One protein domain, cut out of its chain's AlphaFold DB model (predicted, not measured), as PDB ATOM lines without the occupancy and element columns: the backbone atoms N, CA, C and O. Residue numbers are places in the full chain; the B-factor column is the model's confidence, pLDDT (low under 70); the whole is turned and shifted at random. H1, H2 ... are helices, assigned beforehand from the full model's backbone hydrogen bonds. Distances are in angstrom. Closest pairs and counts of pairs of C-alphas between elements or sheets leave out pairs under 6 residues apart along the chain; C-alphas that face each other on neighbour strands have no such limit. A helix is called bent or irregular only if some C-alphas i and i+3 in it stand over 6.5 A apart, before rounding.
ATOM      1  N   ARG A  59     220.565 179.590 110.722       82.00
ATOM      2  CA  ARG A  59     221.981 179.234 110.853       82.00
ATOM      3  C   ARG A  59     222.214 177.851 110.241       82.00
ATOM      4  O   ARG A  59     221.384 176.955 110.380       82.00
ATOM      5  N   ILE A  60     223.331 177.675 109.539       84.94
ATOM      6  CA  ILE A  60     223.742 176.388 108.968       84.94
ATOM      7  C   ILE A  60     225.120 176.082 109.554       84.94
ATOM      8  O   ILE A  60     226.095 176.711 109.157       84.94
ATOM      9  N   ALA A  61     225.181 175.138 110.493       81.69
ATOM     10  CA  ALA A  61     226.380 174.781 111.252       81.69
ATOM     11  C   ALA A  61     226.473 173.255 111.425       81.69
ATOM     12  O   ALA A  61     225.450 172.571 111.501       81.69
ATOM     13  N   PHE A  62     227.687 172.701 111.466       81.69
ATOM     14  CA  PHE A  62     227.896 171.258 111.630       81.69
ATOM     15  C   PHE A  62     227.643 170.790 113.077       81.69
ATOM     16  O   PHE A  62     227.942 171.492 114.037       81.69
ATOM     17  N   VAL A  63     227.101 169.574 113.240       80.62
ATOM     18  CA  VAL A  63     226.910 168.949 114.561       80.62
ATOM     19  C   VAL A  63     228.195 168.237 114.984       80.62
ATOM     20  O   VAL A  63     228.497 167.139 114.502       80.62
ATOM     21  N   GLY A  64     228.932 168.864 115.900       82.25
ATOM     22  CA  GLY A  64     230.302 168.491 116.262       82.25
ATOM     23  C   GLY A  64     231.330 169.235 115.405       82.25
ATOM     24  O   GLY A  64     231.001 170.237 114.776       82.25
ATOM     25  N   ASP A  65     232.569 168.748 115.368       85.44
ATOM     26  CA  ASP A  65     233.629 169.363 114.562       85.44
ATOM     27  C   ASP A  65     233.325 169.297 113.053       85.44
ATOM     28  O   ASP A  65     233.141 168.221 112.477       85.44
ATOM     29  N   ALA A  66     233.324 170.460 112.399       88.31
ATOM     30  CA  ALA A  66     233.125 170.586 110.960       88.31
ATOM     31  C   ALA A  66     234.184 169.822 110.144       88.31
ATOM     32  O   ALA A  66     233.847 169.264 109.099       88.31
ATOM     33  N   THR A  67     235.433 169.739 110.617       92.19
ATOM     34  CA  THR A  67     236.522 169.050 109.904       92.19
ATOM     35  C   THR A  67     236.279 167.542 109.841       92.19
ATOM     36  O   THR A  67     236.167 166.997 108.741       92.19
ATOM     37  N   GLN A  68     236.069 166.880 110.984       89.25
ATOM     38  CA  GLN A  68     235.644 165.475 111.054       89.25
ATOM     39  C   GLN A  68     234.389 165.228 110.211       89.25
ATOM     40  O   GLN A  68     234.344 164.287 109.414       89.25
ATOM     41  N   ARG A  69     233.374 166.102 110.321       87.88
ATOM     42  CA  ARG A  69     232.143 165.942 109.539       87.88
ATOM     43  C   ARG A  69     232.369 166.059 108.040       87.88
ATOM     44  O   ARG A  69     231.655 165.368 107.321       87.88
ATOM     45  N   ILE A  70     233.296 166.879 107.557       91.06
ATOM     46  CA  ILE A  70     233.622 166.958 106.128       91.06
ATOM     47  C   ILE A  70     234.413 165.718 105.684       91.06
ATOM     48  O   ILE A  70     234.099 165.156 104.637       91.06
ATOM     49  N   GLN A  71     235.359 165.241 106.497       91.88
ATOM     50  CA  GLN A  71     236.183 164.061 106.199       91.88
ATOM     51  C   GLN A  71     235.376 162.747 106.136       91.88
ATOM     52  O   GLN A  71     235.739 161.848 105.383       91.88
ATOM     53  N   GLU A  72     234.243 162.644 106.846       88.94
ATOM     54  CA  GLU A  72     233.295 161.518 106.712       88.94
ATOM     55  C   GLU A  72     232.672 161.382 105.300       88.94
ATOM     56  O   GLU A  72     232.329 160.277 104.887       88.94
ATOM     57  N   ASP A  73     232.434 162.494 104.589       88.94
ATOM     58  CA  ASP A  73     231.916 162.527 103.209       88.94
ATOM     59  C   ASP A  73     232.096 163.939 102.633       88.94
ATOM     60  O   ASP A  73     231.262 164.818 102.876       88.94
ATOM     61  N   TYR A  74     233.142 164.161 101.831       92.56
ATOM     62  CA  TYR A  74     233.489 165.486 101.294       92.56
ATOM     63  C   TYR A  74     232.360 166.150 100.476       92.56
ATOM     64  O   TYR A  74     232.339 167.375 100.335       92.56
ATOM     65  N   LEU A  75     231.347 165.399 100.009       91.00
ATOM     66  CA  LEU A  75     230.142 165.973  99.387       91.00
ATOM     67  C   LEU A  75     229.362 166.898 100.345       91.00
ATOM     68  O   LEU A  75     228.581 167.745  99.904       91.00
ATOM     69  N   ARG A  76     229.588 166.790 101.660       92.19
ATOM     70  CA  ARG A  76     229.028 167.688 102.683       92.19
ATOM     71  C   ARG A  76     229.405 169.153 102.477       92.19
ATOM     72  O   ARG A  76     228.581 169.998 102.809       92.19
ATOM     73  N   ILE A  77     230.539 169.447 101.834       94.06
ATOM     74  CA  ILE A  77     230.902 170.807 101.399       94.06
ATOM     75  C   ILE A  77     229.812 171.379 100.475       94.06
ATOM     76  O   ILE A  77     229.256 172.441 100.735       94.06
ATOM     77  N   LEU A  78     229.420 170.643  99.430       92.81
ATOM     78  CA  LEU A  78     228.369 171.088  98.506       92.81
ATOM     79  C   LEU A  78     226.975 171.073  99.144       92.81
ATOM     80  O   LEU A  78     226.160 171.956  98.878       92.81
ATOM     81  N   ARG A  79     226.700 170.114 100.034       91.44
ATOM     82  CA  ARG A  79     225.420 170.057 100.762       91.44
ATOM     83  C   ARG A  79     225.258 171.260 101.689       91.44
ATOM     84  O   ARG A  79     224.154 171.798 101.741       91.44
ATOM     85  N   TYR A  80     226.328 171.701 102.360       93.00
ATOM     86  CA  TYR A  80     226.365 172.939 103.143       93.00
ATOM     87  C   TYR A  80     225.932 174.128 102.280       93.00
ATOM     88  O   TYR A  80     224.906 174.740 102.574       93.00
ATOM     89  N   PHE A  81     226.616 174.373 101.157       94.00
ATOM     90  CA  PHE A  81     226.290 175.476 100.246       94.00
ATOM     91  C   PHE A  81     224.859 175.399  99.690       94.00
ATOM     92  O   PHE A  81     224.163 176.412  99.632       94.00
ATOM     93  N   ARG A  82     224.357 174.201  99.371       91.81
ATOM     94  CA  ARG A  82     222.966 174.005  98.932       91.81
ATOM     95  C   ARG A  82     221.939 174.314 100.029       91.81
ATOM     96  O   ARG A  82     220.892 174.891  99.740       91.81
ATOM     97  N   PHE A  83     222.179 173.898 101.274       86.75
ATOM     98  CA  PHE A  83     221.269 174.205 102.385       86.75
ATOM     99  C   PHE A  83     221.335 175.681 102.771       86.75
ATOM    100  O   PHE A  83     220.286 176.296 102.960       86.75
ATOM    101  N   PHE A  84     222.535 176.260 102.788       90.62
ATOM    102  CA  PHE A  84     222.761 177.686 102.974       90.62
ATOM    103  C   PHE A  84     221.991 178.504 101.929       90.62
ATOM    104  O   PHE A  84     221.094 179.264 102.286       90.62
ATOM    105  N   GLY A  85     222.205 178.235 100.635       89.44
ATOM    106  CA  GLY A  85     221.542 178.939  99.533       89.44
ATOM    107  C   GLY A  85     220.020 178.763  99.453       89.44
ATOM    108  O   GLY A  85     219.353 179.449  98.677       89.44
ATOM    109  N   ARG A  86     219.457 177.864 100.268       87.00
ATOM    110  CA  ARG A  86     218.014 177.697 100.473       87.00
ATOM    111  C   ARG A  86     217.515 178.433 101.717       87.00
ATOM    112  O   ARG A  86     216.470 179.080 101.641       87.00
ATOM    113  N   LEU A  87     218.220 178.328 102.844       83.81
ATOM    114  CA  LEU A  87     217.720 178.700 104.174       83.81
ATOM    115  C   LEU A  87     218.296 180.011 104.730       83.81
ATOM    116  O   LEU A  87     217.540 180.743 105.362       83.81
ATOM    117  N   ALA A  88     219.567 180.329 104.473       86.88
ATOM    118  CA  ALA A  88     220.267 181.480 105.057       86.88
ATOM    119  C   ALA A  88     219.578 182.821 104.723       86.88
ATOM    120  O   ALA A  88     218.967 182.940 103.655       86.88
ATOM    121  N   PRO A  89     219.640 183.846 105.593       86.06
ATOM    122  CA  PRO A  89     218.975 185.122 105.328       86.06
ATOM    123  C   PRO A  89     219.540 185.819 104.076       86.06
ATOM    124  O   PRO A  89     218.762 186.199 103.201       86.06
ATOM    125  N   CYS A  90     220.866 185.892 103.956       88.56
ATOM    126  CA  CYS A  90     221.627 186.502 102.860       88.56
ATOM    127  C   CYS A  90     222.921 185.711 102.582       88.56
ATOM    128  O   CYS A  90     223.302 184.853 103.382       88.56
ATOM    129  N   GLY A  91     223.594 186.003 101.464       86.75
ATOM    130  CA  GLY A  91     224.845 185.373 101.040       86.75
ATOM    131  C   GLY A  91     225.994 185.464 102.043       86.75
ATOM    132  O   GLY A  91     226.721 184.494 102.220       86.75
ATOM    133  N   ASP A  92     226.126 186.588 102.748       86.38
ATOM    134  CA  ASP A  92     227.253 186.836 103.661       86.38
ATOM    135  C   ASP A  92     227.077 186.214 105.059       86.38
ATOM    136  O   ASP A  92     227.974 186.297 105.893       86.38
ATOM    137  N   ALA A  93     225.951 185.546 105.335       89.38
ATOM    138  CA  ALA A  93     225.645 184.933 106.635       89.38
ATOM    139  C   ALA A  93     226.452 183.647 106.952       89.38
ATOM    140  O   ALA A  93     226.022 182.822 107.761       89.38
ATOM    141  N   HIS A  94     227.589 183.436 106.286       89.81
ATOM    142  CA  HIS A  94     228.450 182.270 106.465       89.81
ATOM    143  C   HIS A  94     229.248 182.346 107.776       89.81
ATOM    144  O   HIS A  94     229.882 183.352 108.086       89.81
ATOM    145  N   GLU A  95     229.291 181.243 108.525       87.94
ATOM    146  CA  GLU A  95     230.168 181.124 109.691       87.94
ATOM    147  C   GLU A  95     231.618 180.927 109.246       87.94
ATOM    148  O   GLU A  95     231.927 179.958 108.547       87.94
ATOM    149  N   LYS A  96     232.515 181.821 109.687       90.38
ATOM    150  CA  LYS A  96     233.930 181.797 109.292       90.38
ATOM    151  C   LYS A  96     234.588 180.441 109.569       90.38
ATOM    152  O   LYS A  96     235.200 179.881 108.673       90.38
ATOM    153  N   GLU A  97     234.389 179.880 110.761       90.25
ATOM    154  CA  GLU A  97     234.941 178.574 111.158       90.25
ATOM    155  C   GLU A  97     234.513 177.442 110.206       90.25
ATOM    156  O   GLU A  97     235.308 176.562 109.874       90.25
ATOM    157  N   THR A  98     233.276 177.496 109.696       90.31
ATOM    158  CA  THR A  98     232.785 176.531 108.705       90.31
ATOM    159  C   THR A  98     233.426 176.754 107.330       90.31
ATOM    160  O   THR A  98     233.767 175.777 106.660       90.31
ATOM    161  N   LEU A  99     233.643 178.004 106.900       93.25
ATOM    162  CA  LEU A  99     234.372 178.293 105.657       93.25
ATOM    163  C   LEU A  99     235.851 177.888 105.745       93.25
ATOM    164  O   LEU A  99     236.360 177.273 104.810       93.25
ATOM    165  N   ASP A 100     236.515 178.161 106.869       94.44
ATOM    166  CA  ASP A 100     237.909 177.782 107.123       94.44
ATOM    167  C   ASP A 100     238.062 176.243 107.096       94.44
ATOM    168  O   ASP A 100     238.944 175.714 106.413       94.44
ATOM    169  N   ALA A 101     237.137 175.502 107.726       94.06
ATOM    170  CA  ALA A 101     237.090 174.037 107.657       94.06
ATOM    171  C   ALA A 101     236.834 173.509 106.228       94.06
ATOM    172  O   ALA A 101     237.442 172.517 105.816       94.06
ATOM    173  N   ILE A 102     235.980 174.174 105.441       94.81
ATOM    174  CA  ILE A 102     235.762 173.850 104.019       94.81
ATOM    175  C   ILE A 102     237.041 174.081 103.201       94.81
ATOM    176  O   ILE A 102     237.418 173.219 102.404       94.81
ATOM    177  N   VAL A 103     237.733 175.206 103.404       95.38
ATOM    178  CA  VAL A 103     238.978 175.550 102.696       95.38
ATOM    179  C   VAL A 103     240.098 174.563 103.018       95.38
ATOM    180  O   VAL A 103     240.795 174.136 102.098       95.38
ATOM    181  N   ALA A 104     240.235 174.147 104.279       95.44
ATOM    182  CA  ALA A 104     241.231 173.162 104.698       95.44
ATOM    183  C   ALA A 104     240.997 171.770 104.076       95.44
ATOM    184  O   ALA A 104     241.953 171.087 103.708       95.44
ATOM    185  N   ASN A 105     239.735 171.354 103.920       94.31
ATOM    186  CA  ASN A 105     239.372 169.991 103.513       94.31
ATOM    187  C   ASN A 105     238.973 169.844 102.029       94.31
ATOM    188  O   ASN A 105     238.691 168.731 101.579       94.31
ATOM    189  N   LYS A 106     238.964 170.924 101.231       92.75
ATOM    190  CA  LYS A 106     238.523 170.883  99.818       92.75
ATOM    191  C   LYS A 106     239.319 169.925  98.925       92.75
ATOM    192  O   LYS A 106     238.806 169.475  97.905       92.75
ATOM    193  N   SER A 107     240.555 169.591  99.291       91.06
ATOM    194  CA  SER A 107     241.409 168.645  98.561       91.06
ATOM    195  C   SER A 107     240.762 167.264  98.386       91.06
ATOM    196  O   SER A 107     240.866 166.699  97.298       91.06
ATOM    197  N   GLY A 108     240.030 166.774  99.394       89.12
ATOM    198  CA  GLY A 108     239.304 165.496  99.352       89.12
ATOM    199  C   GLY A 108     238.070 165.486  98.442       89.12
ATOM    200  O   GLY A 108     237.500 164.432  98.173       89.12
ATOM    201  N   MET A 109     237.666 166.633  97.875       87.81
ATOM    202  CA  MET A 109     236.624 166.646  96.837       87.81
ATOM    203  C   MET A 109     237.053 165.921  95.552       87.81
ATOM    204  O   MET A 109     236.187 165.530  94.772       87.81
ATOM    205  N   LYS A 110     238.362 165.705  95.345       87.19
ATOM    206  CA  LYS A 110     238.908 164.930  94.216       87.19
ATOM    207  C   LYS A 110     238.437 163.472  94.198       87.19
ATOM    208  O   LYS A 110     238.329 162.895  93.121       87.19
ATOM    209  N   ASP A 111     238.117 162.913  95.364       85.12
ATOM    210  CA  ASP A 111     237.703 161.514  95.520       85.12
ATOM    211  C   ASP A 111     236.185 161.319  95.308       85.12
ATOM    212  O   ASP A 111     235.657 160.208  95.394       85.12
ATOM    213  N   ILE A 112     235.450 162.402  95.019       87.25
ATOM    214  CA  ILE A 112     234.012 162.368  94.746       87.25
ATOM    215  C   ILE A 112     233.770 162.185  93.239       87.25
ATOM    216  O   ILE A 112     234.169 163.009  92.420       87.25
ATOM    217  N   SER A 113     232.994 161.160  92.878       84.94
ATOM    218  CA  SER A 113     232.432 160.973  91.530       84.94
ATOM    219  C   SER A 113     231.758 162.250  90.993       84.94
ATOM    220  O   SER A 113     230.896 162.823  91.676       84.94
ATOM    221  N   GLY A 114     232.082 162.653  89.761       80.25
ATOM    222  CA  GLY A 114     231.596 163.897  89.150       80.25
ATOM    223  C   GLY A 114     230.069 164.012  89.095       80.25
ATOM    224  O   GLY A 114     229.526 165.101  89.251       80.25
ATOM    225  N   GLU A 115     229.355 162.892  88.988       78.38
ATOM    226  CA  GLU A 115     227.893 162.817  88.995       78.38
ATOM    227  C   GLU A 115     227.304 163.270  90.340       78.38
ATOM    228  O   GLU A 115     226.294 163.975  90.371       78.38
ATOM    229  N   ARG A 116     227.949 162.917  91.465       84.94
ATOM    230  CA  ARG A 116     227.540 163.369  92.809       84.94
ATOM    231  C   ARG A 116     227.763 164.875  92.955       84.94
ATOM    232  O   ARG A 116     226.828 165.558  93.375       84.94
ATOM    233  N   ILE A 117     228.938 165.377  92.552       88.25
ATOM    234  CA  ILE A 117     229.262 166.819  92.511       88.25
ATOM    235  C   ILE A 117     228.209 167.567  91.691       88.25
ATOM    236  O   ILE A 117     227.545 168.467  92.206       88.25
ATOM    237  N   TRP A 118     227.994 167.141  90.445       84.69
ATOM    238  CA  TRP A 118     227.052 167.748  89.510       84.69
ATOM    239  C   TRP A 118     225.616 167.751  90.041       84.69
ATOM    240  O   TRP A 118     224.915 168.763  89.965       84.69
ATOM    241  N   SER A 119     225.191 166.645  90.664       85.75
ATOM    242  CA  SER A 119     223.857 166.538  91.252       85.75
ATOM    243  C   SER A 119     223.606 167.565  92.357       85.75
ATOM    244  O   SER A 119     222.456 167.940  92.564       85.75
ATOM    245  N   GLU A 120     224.635 168.012  93.083       90.25
ATOM    246  CA  GLU A 120     224.519 169.046  94.115       90.25
ATOM    247  C   GLU A 120     224.726 170.448  93.532       90.25
ATOM    248  O   GLU A 120     223.912 171.329  93.803       90.25
ATOM    249  N   LEU A 121     225.722 170.635  92.659       89.56
ATOM    250  CA  LEU A 121     226.013 171.903  91.981       89.56
ATOM    251  C   LEU A 121     224.793 172.443  91.218       89.56
ATOM    252  O   LEU A 121     224.414 173.598  91.406       89.56
ATOM    253  N   LYS A 122     224.089 171.585  90.466       87.94
ATOM    254  CA  LYS A 122     222.824 171.937  89.801       87.94
ATOM    255  C   LYS A 122     221.797 172.540  90.770       87.94
ATOM    256  O   LYS A 122     221.156 173.535  90.444       87.94
ATOM    257  N   LYS A 123     221.646 171.948  91.964       89.69
ATOM    258  CA  LYS A 123     220.689 172.390  92.999       89.69
ATOM    259  C   LYS A 123     221.114 173.698  93.675       89.69
ATOM    260  O   LYS A 123     220.259 174.381  94.230       89.69
ATOM    261  N   ILE A 124     222.411 174.017  93.669       91.50
ATOM    262  CA  ILE A 124     222.951 175.284  94.178       91.50
ATOM    263  C   ILE A 124     222.616 176.412  93.198       91.50
ATOM    264  O   ILE A 124     222.028 177.409  93.608       91.50
ATOM    265  N   CYS A 125     222.908 176.236  91.904       89.25
ATOM    266  CA  CYS A 125     222.744 177.295  90.900       89.25
ATOM    267  C   CYS A 125     221.291 177.750  90.714       89.25
ATOM    268  O   CYS A 125     221.048 178.947  90.601       89.25
ATOM    269  N   VAL A 126     220.321 176.828  90.750       88.75
ATOM    270  CA  VAL A 126     218.881 177.171  90.705       88.75
ATOM    271  C   VAL A 126     218.292 177.517  92.085       88.75
ATOM    272  O   VAL A 126     217.091 177.735  92.211       88.75
ATOM    273  N   GLY A 127     219.113 177.532  93.141       88.62
ATOM    274  CA  GLY A 127     218.697 177.868  94.504       88.62
ATOM    275  C   GLY A 127     218.475 179.369  94.711       88.62
ATOM    276  O   GLY A 127     218.969 180.193  93.943       88.62
ATOM    277  N   ARG A 128     217.770 179.742  95.789       90.88
ATOM    278  CA  ARG A 128     217.359 181.135  96.066       90.88
ATOM    279  C   ARG A 128     218.523 182.125  96.138       90.88
ATOM    280  O   ARG A 128     218.373 183.240  95.661       90.88
ATOM    281  N   LEU A 129     219.656 181.731  96.721       90.00
ATOM    282  CA  LEU A 129     220.884 182.542  96.777       90.00
ATOM    283  C   LEU A 129     221.978 181.987  95.844       90.00
ATOM    284  O   LEU A 129     223.162 182.079  96.156       90.00
ATOM    285  N   GLY A 130     221.598 181.355  94.727       90.12
ATOM    286  CA  GLY A 130     222.524 180.664  93.820       90.12
ATOM    287  C   GLY A 130     223.710 181.523  93.369       90.12
ATOM    288  O   GLY A 130     224.846 181.063  93.456       90.12
ATOM    289  N   GLY A 131     223.475 182.779  92.967       88.38
ATOM    290  CA  GLY A 131     224.548 183.707  92.581       88.38
ATOM    291  C   GLY A 131     225.537 184.024  93.707       88.38
ATOM    292  O   GLY A 131     226.749 183.895  93.525       88.38
ATOM    293  N   GLU A 132     225.028 184.381  94.884       91.25
ATOM    294  CA  GLU A 132     225.844 184.685  96.067       91.25
ATOM    295  C   GLU A 132     226.659 183.457  96.510       91.25
ATOM    296  O   GLU A 132     227.874 183.539  96.678       91.25
ATOM    297  N   VAL A 133     226.022 182.286  96.591       93.25
ATOM    298  CA  VAL A 133     226.668 181.037  97.020       93.25
ATOM    299  C   VAL A 133     227.741 180.567  96.039       93.25
ATOM    300  O   VAL A 133     228.829 180.188  96.473       93.25
ATOM    301  N   ILE A 134     227.488 180.623  94.726       90.81
ATOM    302  CA  ILE A 134     228.512 180.307  93.719       90.81
ATOM    303  C   ILE A 134     229.665 181.315  93.786       90.81
ATOM    304  O   ILE A 134     230.828 180.920  93.694       90.81
ATOM    305  N   THR A 135     229.379 182.593  94.047       90.12
ATOM    306  CA  THR A 135     230.420 183.612  94.245       90.12
ATOM    307  C   THR A 135     231.304 183.295  95.457       90.12
ATOM    308  O   THR A 135     232.529 183.337  95.321       90.12
ATOM    309  N   THR A 136     230.735 182.887  96.596       92.44
ATOM    310  CA  THR A 136     231.499 182.420  97.772       92.44
ATOM    311  C   THR A 136     232.322 181.167  97.461       92.44
ATOM    312  O   THR A 136     233.529 181.136  97.715       92.44
ATOM    313  N   MET A 137     231.705 180.145  96.857       92.44
ATOM    314  CA  MET A 137     232.364 178.879  96.504       92.44
ATOM    315  C   MET A 137     233.583 179.077  95.594       92.44
ATOM    316  O   MET A 137     234.599 178.397  95.760       92.44
ATOM    317  N   LEU A 138     233.493 180.002  94.637       89.25
ATOM    318  CA  LEU A 138     234.569 180.285  93.693       89.25
ATOM    319  C   LEU A 138     235.614 181.244  94.279       89.25
ATOM    320  O   LEU A 138     236.792 180.899  94.274       89.25
ATOM    321  N   LYS A 139     235.212 182.401  94.828       87.56
ATOM    322  CA  LYS A 139     236.152 183.455  95.264       87.56
ATOM    323  C   LYS A 139     236.729 183.258  96.662       87.56
ATOM    324  O   LYS A 139     237.908 183.519  96.854       87.56
ATOM    325  N   GLN A 140     235.919 182.832  97.634       89.69
ATOM    326  CA  GLN A 140     236.379 182.667  99.019       89.69
ATOM    327  C   GLN A 140     236.946 181.263  99.239       89.69
ATOM    328  O   GLN A 140     238.047 181.105  99.758       89.69
ATOM    329  N   CYS A 141     236.228 180.227  98.794       90.62
ATOM    330  CA  CYS A 141     236.662 178.847  99.014       90.62
ATOM    331  C   CYS A 141     237.626 178.320  97.941       90.62
ATOM    332  O   CYS A 141     238.331 177.337  98.186       90.62
ATOM    333  N   GLY A 142     237.696 178.945  96.760       89.75
ATOM    334  CA  GLY A 142     238.577 178.521  95.668       89.75
ATOM    335  C   GLY A 142     238.283 177.092  95.205       89.75
ATOM    336  O   GLY A 142     239.190 176.255  95.207       89.75
ATOM    337  N   LEU A 143     237.013 176.794  94.899       89.25
ATOM    338  CA  LEU A 143     236.546 175.463  94.483       89.25
ATOM    339  C   LEU A 143     236.506 175.254  92.957       89.25
ATOM    340  O   LEU A 143     236.249 174.134  92.534       89.25
ATOM    341  N   ALA A 144     236.765 176.282  92.137       84.31
ATOM    342  CA  ALA A 144     236.543 176.279  90.680       84.31
ATOM    343  C   ALA A 144     236.986 174.982  89.967       84.31
ATOM    344  O   ALA A 144     236.143 174.238  89.457       84.31
ATOM    345  N   LEU A 145     238.281 174.651  90.029       81.06
ATOM    346  CA  LEU A 145     238.844 173.452  89.393       81.06
ATOM    347  C   LEU A 145     238.202 172.140  89.880       81.06
ATOM    348  O   LEU A 145     238.007 171.218  89.091       81.06
ATOM    349  N   LEU A 146     237.842 172.054  91.167       83.94
ATOM    350  CA  LEU A 146     237.231 170.862  91.779       83.94
ATOM    351  C   LEU A 146     235.785 170.635  91.309       83.94
ATOM    352  O   LEU A 146     235.264 169.529  91.421       83.94
ATOM    353  N   LEU A 147     235.141 171.675  90.775       82.00
ATOM    354  CA  LEU A 147     233.791 171.635  90.207       82.00
ATOM    355  C   LEU A 147     233.802 171.497  88.676       82.00
ATOM    356  O   LEU A 147     232.739 171.443  88.058       82.00
ATOM    357  N   GLY A 148     234.988 171.458  88.058       74.81
ATOM    358  CA  GLY A 148     235.134 171.542  86.607       74.81
ATOM    359  C   GLY A 148     234.691 172.897  86.049       74.81
ATOM    360  O   GLY A 148     234.117 172.935  84.966       74.81
ATOM    361  N   LEU A 149     234.907 173.983  86.799       77.75
ATOM    362  CA  LEU A 149     234.668 175.363  86.376       77.75
ATOM    363  C   LEU A 149     235.999 176.091  86.113       77.75
ATOM    364  O   LEU A 149     236.993 175.796  86.784       77.75
ATOM    365  N   PRO A 150     236.037 177.055  85.175       73.19
ATOM    366  CA  PRO A 150     237.213 177.887  84.958       73.19
ATOM    367  C   PRO A 150     237.468 178.779  86.179       73.19
ATOM    368  O   PRO A 150     236.534 179.276  86.805       73.19
ATOM    369  N   GLU A 151     238.740 179.012  86.505       69.75
ATOM    370  CA  GLU A 151     239.129 179.830  87.667       69.75
ATOM    371  C   GLU A 151     238.642 181.280  87.532       69.75
ATOM    372  O   GLU A 151     238.133 181.861  88.487       69.75
ATOM    373  N   ASN A 152     238.690 181.816  86.309       69.25
ATOM    374  CA  ASN A 152     238.220 183.156  85.952       69.25
ATOM    375  C   ASN A 152     236.737 183.170  85.514       69.25
ATOM    376  O   ASN A 152     236.374 183.869  84.571       69.25
ATOM    377  N   ALA A 153     235.877 182.363  86.144       72.50
ATOM    378  CA  ALA A 153     234.441 182.359  85.857       72.50
ATOM    379  C   ALA A 153     233.782 183.706  86.216       72.50
ATOM    380  O   ALA A 153     233.944 184.205  87.335       72.50
ATOM    381  N   ASP A 154     232.975 184.269  85.307       77.88
ATOM    382  CA  ASP A 154     232.272 185.532  85.560       77.88
ATOM    383  C   ASP A 154     231.068 185.361  86.505       77.88
ATOM    384  O   ASP A 154     229.896 185.285  86.127       77.88
ATOM    385  N   THR A 155     231.396 185.357  87.794       81.38
ATOM    386  CA  THR A 155     230.452 185.471  88.912       81.38
ATOM    387  C   THR A 155     229.517 186.687  88.839       81.38
ATOM    388  O   THR A 155     228.415 186.611  89.377       81.38
ATOM    389  N   ALA A 156     229.909 187.804  88.210       83.06
ATOM    390  CA  ALA A 156     229.083 189.009  88.157       83.06
ATOM    391  C   ALA A 156     227.949 188.851  87.137       83.06
ATOM    392  O   ALA A 156     226.787 189.058  87.496       83.06
ATOM    393  N   HIS A 157     228.256 188.400  85.918       81.62
ATOM    394  CA  HIS A 157     227.242 188.045  84.921       81.62
ATOM    395  C   HIS A 157     226.351 186.883  85.406       81.62
ATOM    396  O   HIS A 157     225.125 186.976  85.313       81.62
ATOM    397  N   PHE A 158     226.924 185.860  86.061       84.00
ATOM    398  CA  PHE A 158     226.153 184.804  86.739       84.00
ATOM    399  C   PHE A 158     225.131 185.390  87.728       84.00
ATOM    400  O   PHE A 158     223.954 185.030  87.692       84.00
ATOM    401  N   CYS A 159     225.555 186.303  88.610       86.69
ATOM    402  CA  CYS A 159     224.668 186.927  89.596       86.69
ATOM    403  C   CYS A 159     223.564 187.776  88.952       86.69
ATOM    404  O   CYS A 159     222.456 187.826  89.486       86.69
ATOM    405  N   GLN A 160     223.838 188.425  87.818       86.50
ATOM    406  CA  GLN A 160     222.843 189.203  87.077       86.50
ATOM    407  C   GLN A 160     221.786 188.297  86.425       86.50
ATOM    408  O   GLN A 160     220.595 188.508  86.660       86.50
ATOM    409  N   MET A 161     222.205 187.253  85.696       85.50
ATOM    410  CA  MET A 161     221.295 186.248  85.122       85.50
ATOM    411  C   MET A 161     220.440 185.579  86.201       85.50
ATOM    412  O   MET A 161     219.218 185.502  86.078       85.50
ATOM    413  N   HIS A 162     221.079 185.116  87.281       89.56
ATOM    414  CA  HIS A 162     220.400 184.453  88.394       89.56
ATOM    415  C   HIS A 162     219.353 185.372  89.034       89.56
ATOM    416  O   HIS A 162     218.197 184.973  89.157       89.56
ATOM    417  N   ARG A 163     219.708 186.629  89.338       88.25
ATOM    418  CA  ARG A 163     218.787 187.616  89.923       88.25
ATOM    419  C   ARG A 163     217.618 187.983  89.000       88.25
ATOM    420  O   ARG A 163     216.530 188.228  89.511       88.25
ATOM    421  N   ARG A 164     217.829 188.037  87.678       88.75
ATOM    422  CA  ARG A 164     216.787 188.379  86.689       88.75
ATOM    423  C   ARG A 164     215.817 187.222  86.439       88.75
ATOM    424  O   ARG A 164     214.620 187.461  86.340       88.75
ATOM    425  N   PHE A 165     216.315 185.986  86.349       87.12
ATOM    426  CA  PHE A 165     215.530 184.857  85.832       87.12
ATOM    427  C   PHE A 165     215.185 183.757  86.857       87.12
ATOM    428  O   PHE A 165     214.373 182.889  86.536       87.12
ATOM    429  N   HIS A 166     215.732 183.757  88.080       86.31
ATOM    430  CA  HIS A 166     215.337 182.801  89.129       86.31
ATOM    431  C   HIS A 166     213.839 182.941  89.498       86.31
ATOM    432  O   HIS A 166     213.369 184.058  89.716       86.31
ATOM    433  N   PRO A 167     213.078 181.836  89.664       83.94
ATOM    434  CA  PRO A 167     213.510 180.431  89.664       83.94
ATOM    435  C   PRO A 167     213.473 179.759  88.277       83.94
ATOM    436  O   PRO A 167     213.751 178.571  88.162       83.94
ATOM    437  N   ASN A 168     213.117 180.498  87.228       84.69
ATOM    438  CA  ASN A 168     212.827 179.999  85.885       84.69
ATOM    439  C   ASN A 168     214.073 179.975  84.975       84.69
ATOM    440  O   ASN A 168     213.977 180.342  83.801       84.69
TER     441      ASN A 168
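AT A GLANCE: This is residues 59 to 168 of the 326 residues of the protein "PolyA_pol_RNAbd domain-containing protein" of Gongylonema pulchrum (UniProt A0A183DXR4). The middle is made by H2 and H5, with H4 side by side with H2; H1 and H3 lie side by side at one end of the longest axis, and H7, side by side with H5, makes the other end. The short H6 packs on one part of H4. The printed part has 110 residues with seven named helices, H1 to H7 in order, and no named strand: the class is all helix, and the helix packing is mostly aligned, with 3 of 4 pairs at a shallow tilt among the helices that touch, those that touch only at the corner and the short H6 left out. It is compact, with a radius of gyration of the C-alphas of 13.1 A and spans of 38 by 28 by 21 A.

IN THESE COORDINATES: Find C-alpha 66 at (233.125, 170.586, 110.960), where H1 begins, residues 66 to 71. Next come H2, residues 76 to 87, 15.9 A long, and H3, residues 96 to 111, 24.8 A. H3 is irregular, with C-alphas 104 and 107 7.6 A apart, and has a kink of 48 degrees near residue 105. H4 is residues 114 to 125, 16.2 A; H5, 130 to 139, 14.0 A; H6, 144 to 147. H7, residues 155 to 165, 15.2 A, ends at (215.530, 184.857, 85.832).

HOW THE PARTS SIT: Look at Thr 67 and Ala 101, the closest C-alphas of H1 and H3, 5.5 A apart: these helices touch at a shallow tilt of 1 degrees, the same way. H2 and H3 are close but not clearly touching, Ile 77 to Ile 102 at 6.3 A between closest C-alphas. H2 touches H4, closest C-alphas Arg 82 and Ile 124 at 4.9 A, at a shallow tilt of 19 degrees, the same way. With residues 81 to 85 alone H2 touches H5, closest C-alphas Gly 85 and Gly 130 at 6.0 A, at 37 degrees, only just steep. H5 touches H7, opposite ways at a shallow tilt of 7 degrees, closest C-alphas Gly 131 and Cys 159 at 4.4 A. H4 and H6 only just touch, with 3 pairs of C-alphas within 8 A, the closest Ile 117 and Leu 147 at 7.0 A. H1 and H7 are apart. Every O i to N i+4 pair is within hydrogen-bond range in H1, H2, H5 and H7, against 7 of 12 in H3 and 7 of 8 in H4; H6 is too short for such a pair.

THE WHOLE: The two C-alphas farthest apart are those of Gln 68 and Arg 164, 38.4 A. The printed part has no cut and no long link. Confidence is under 70 at residues 151 to 152.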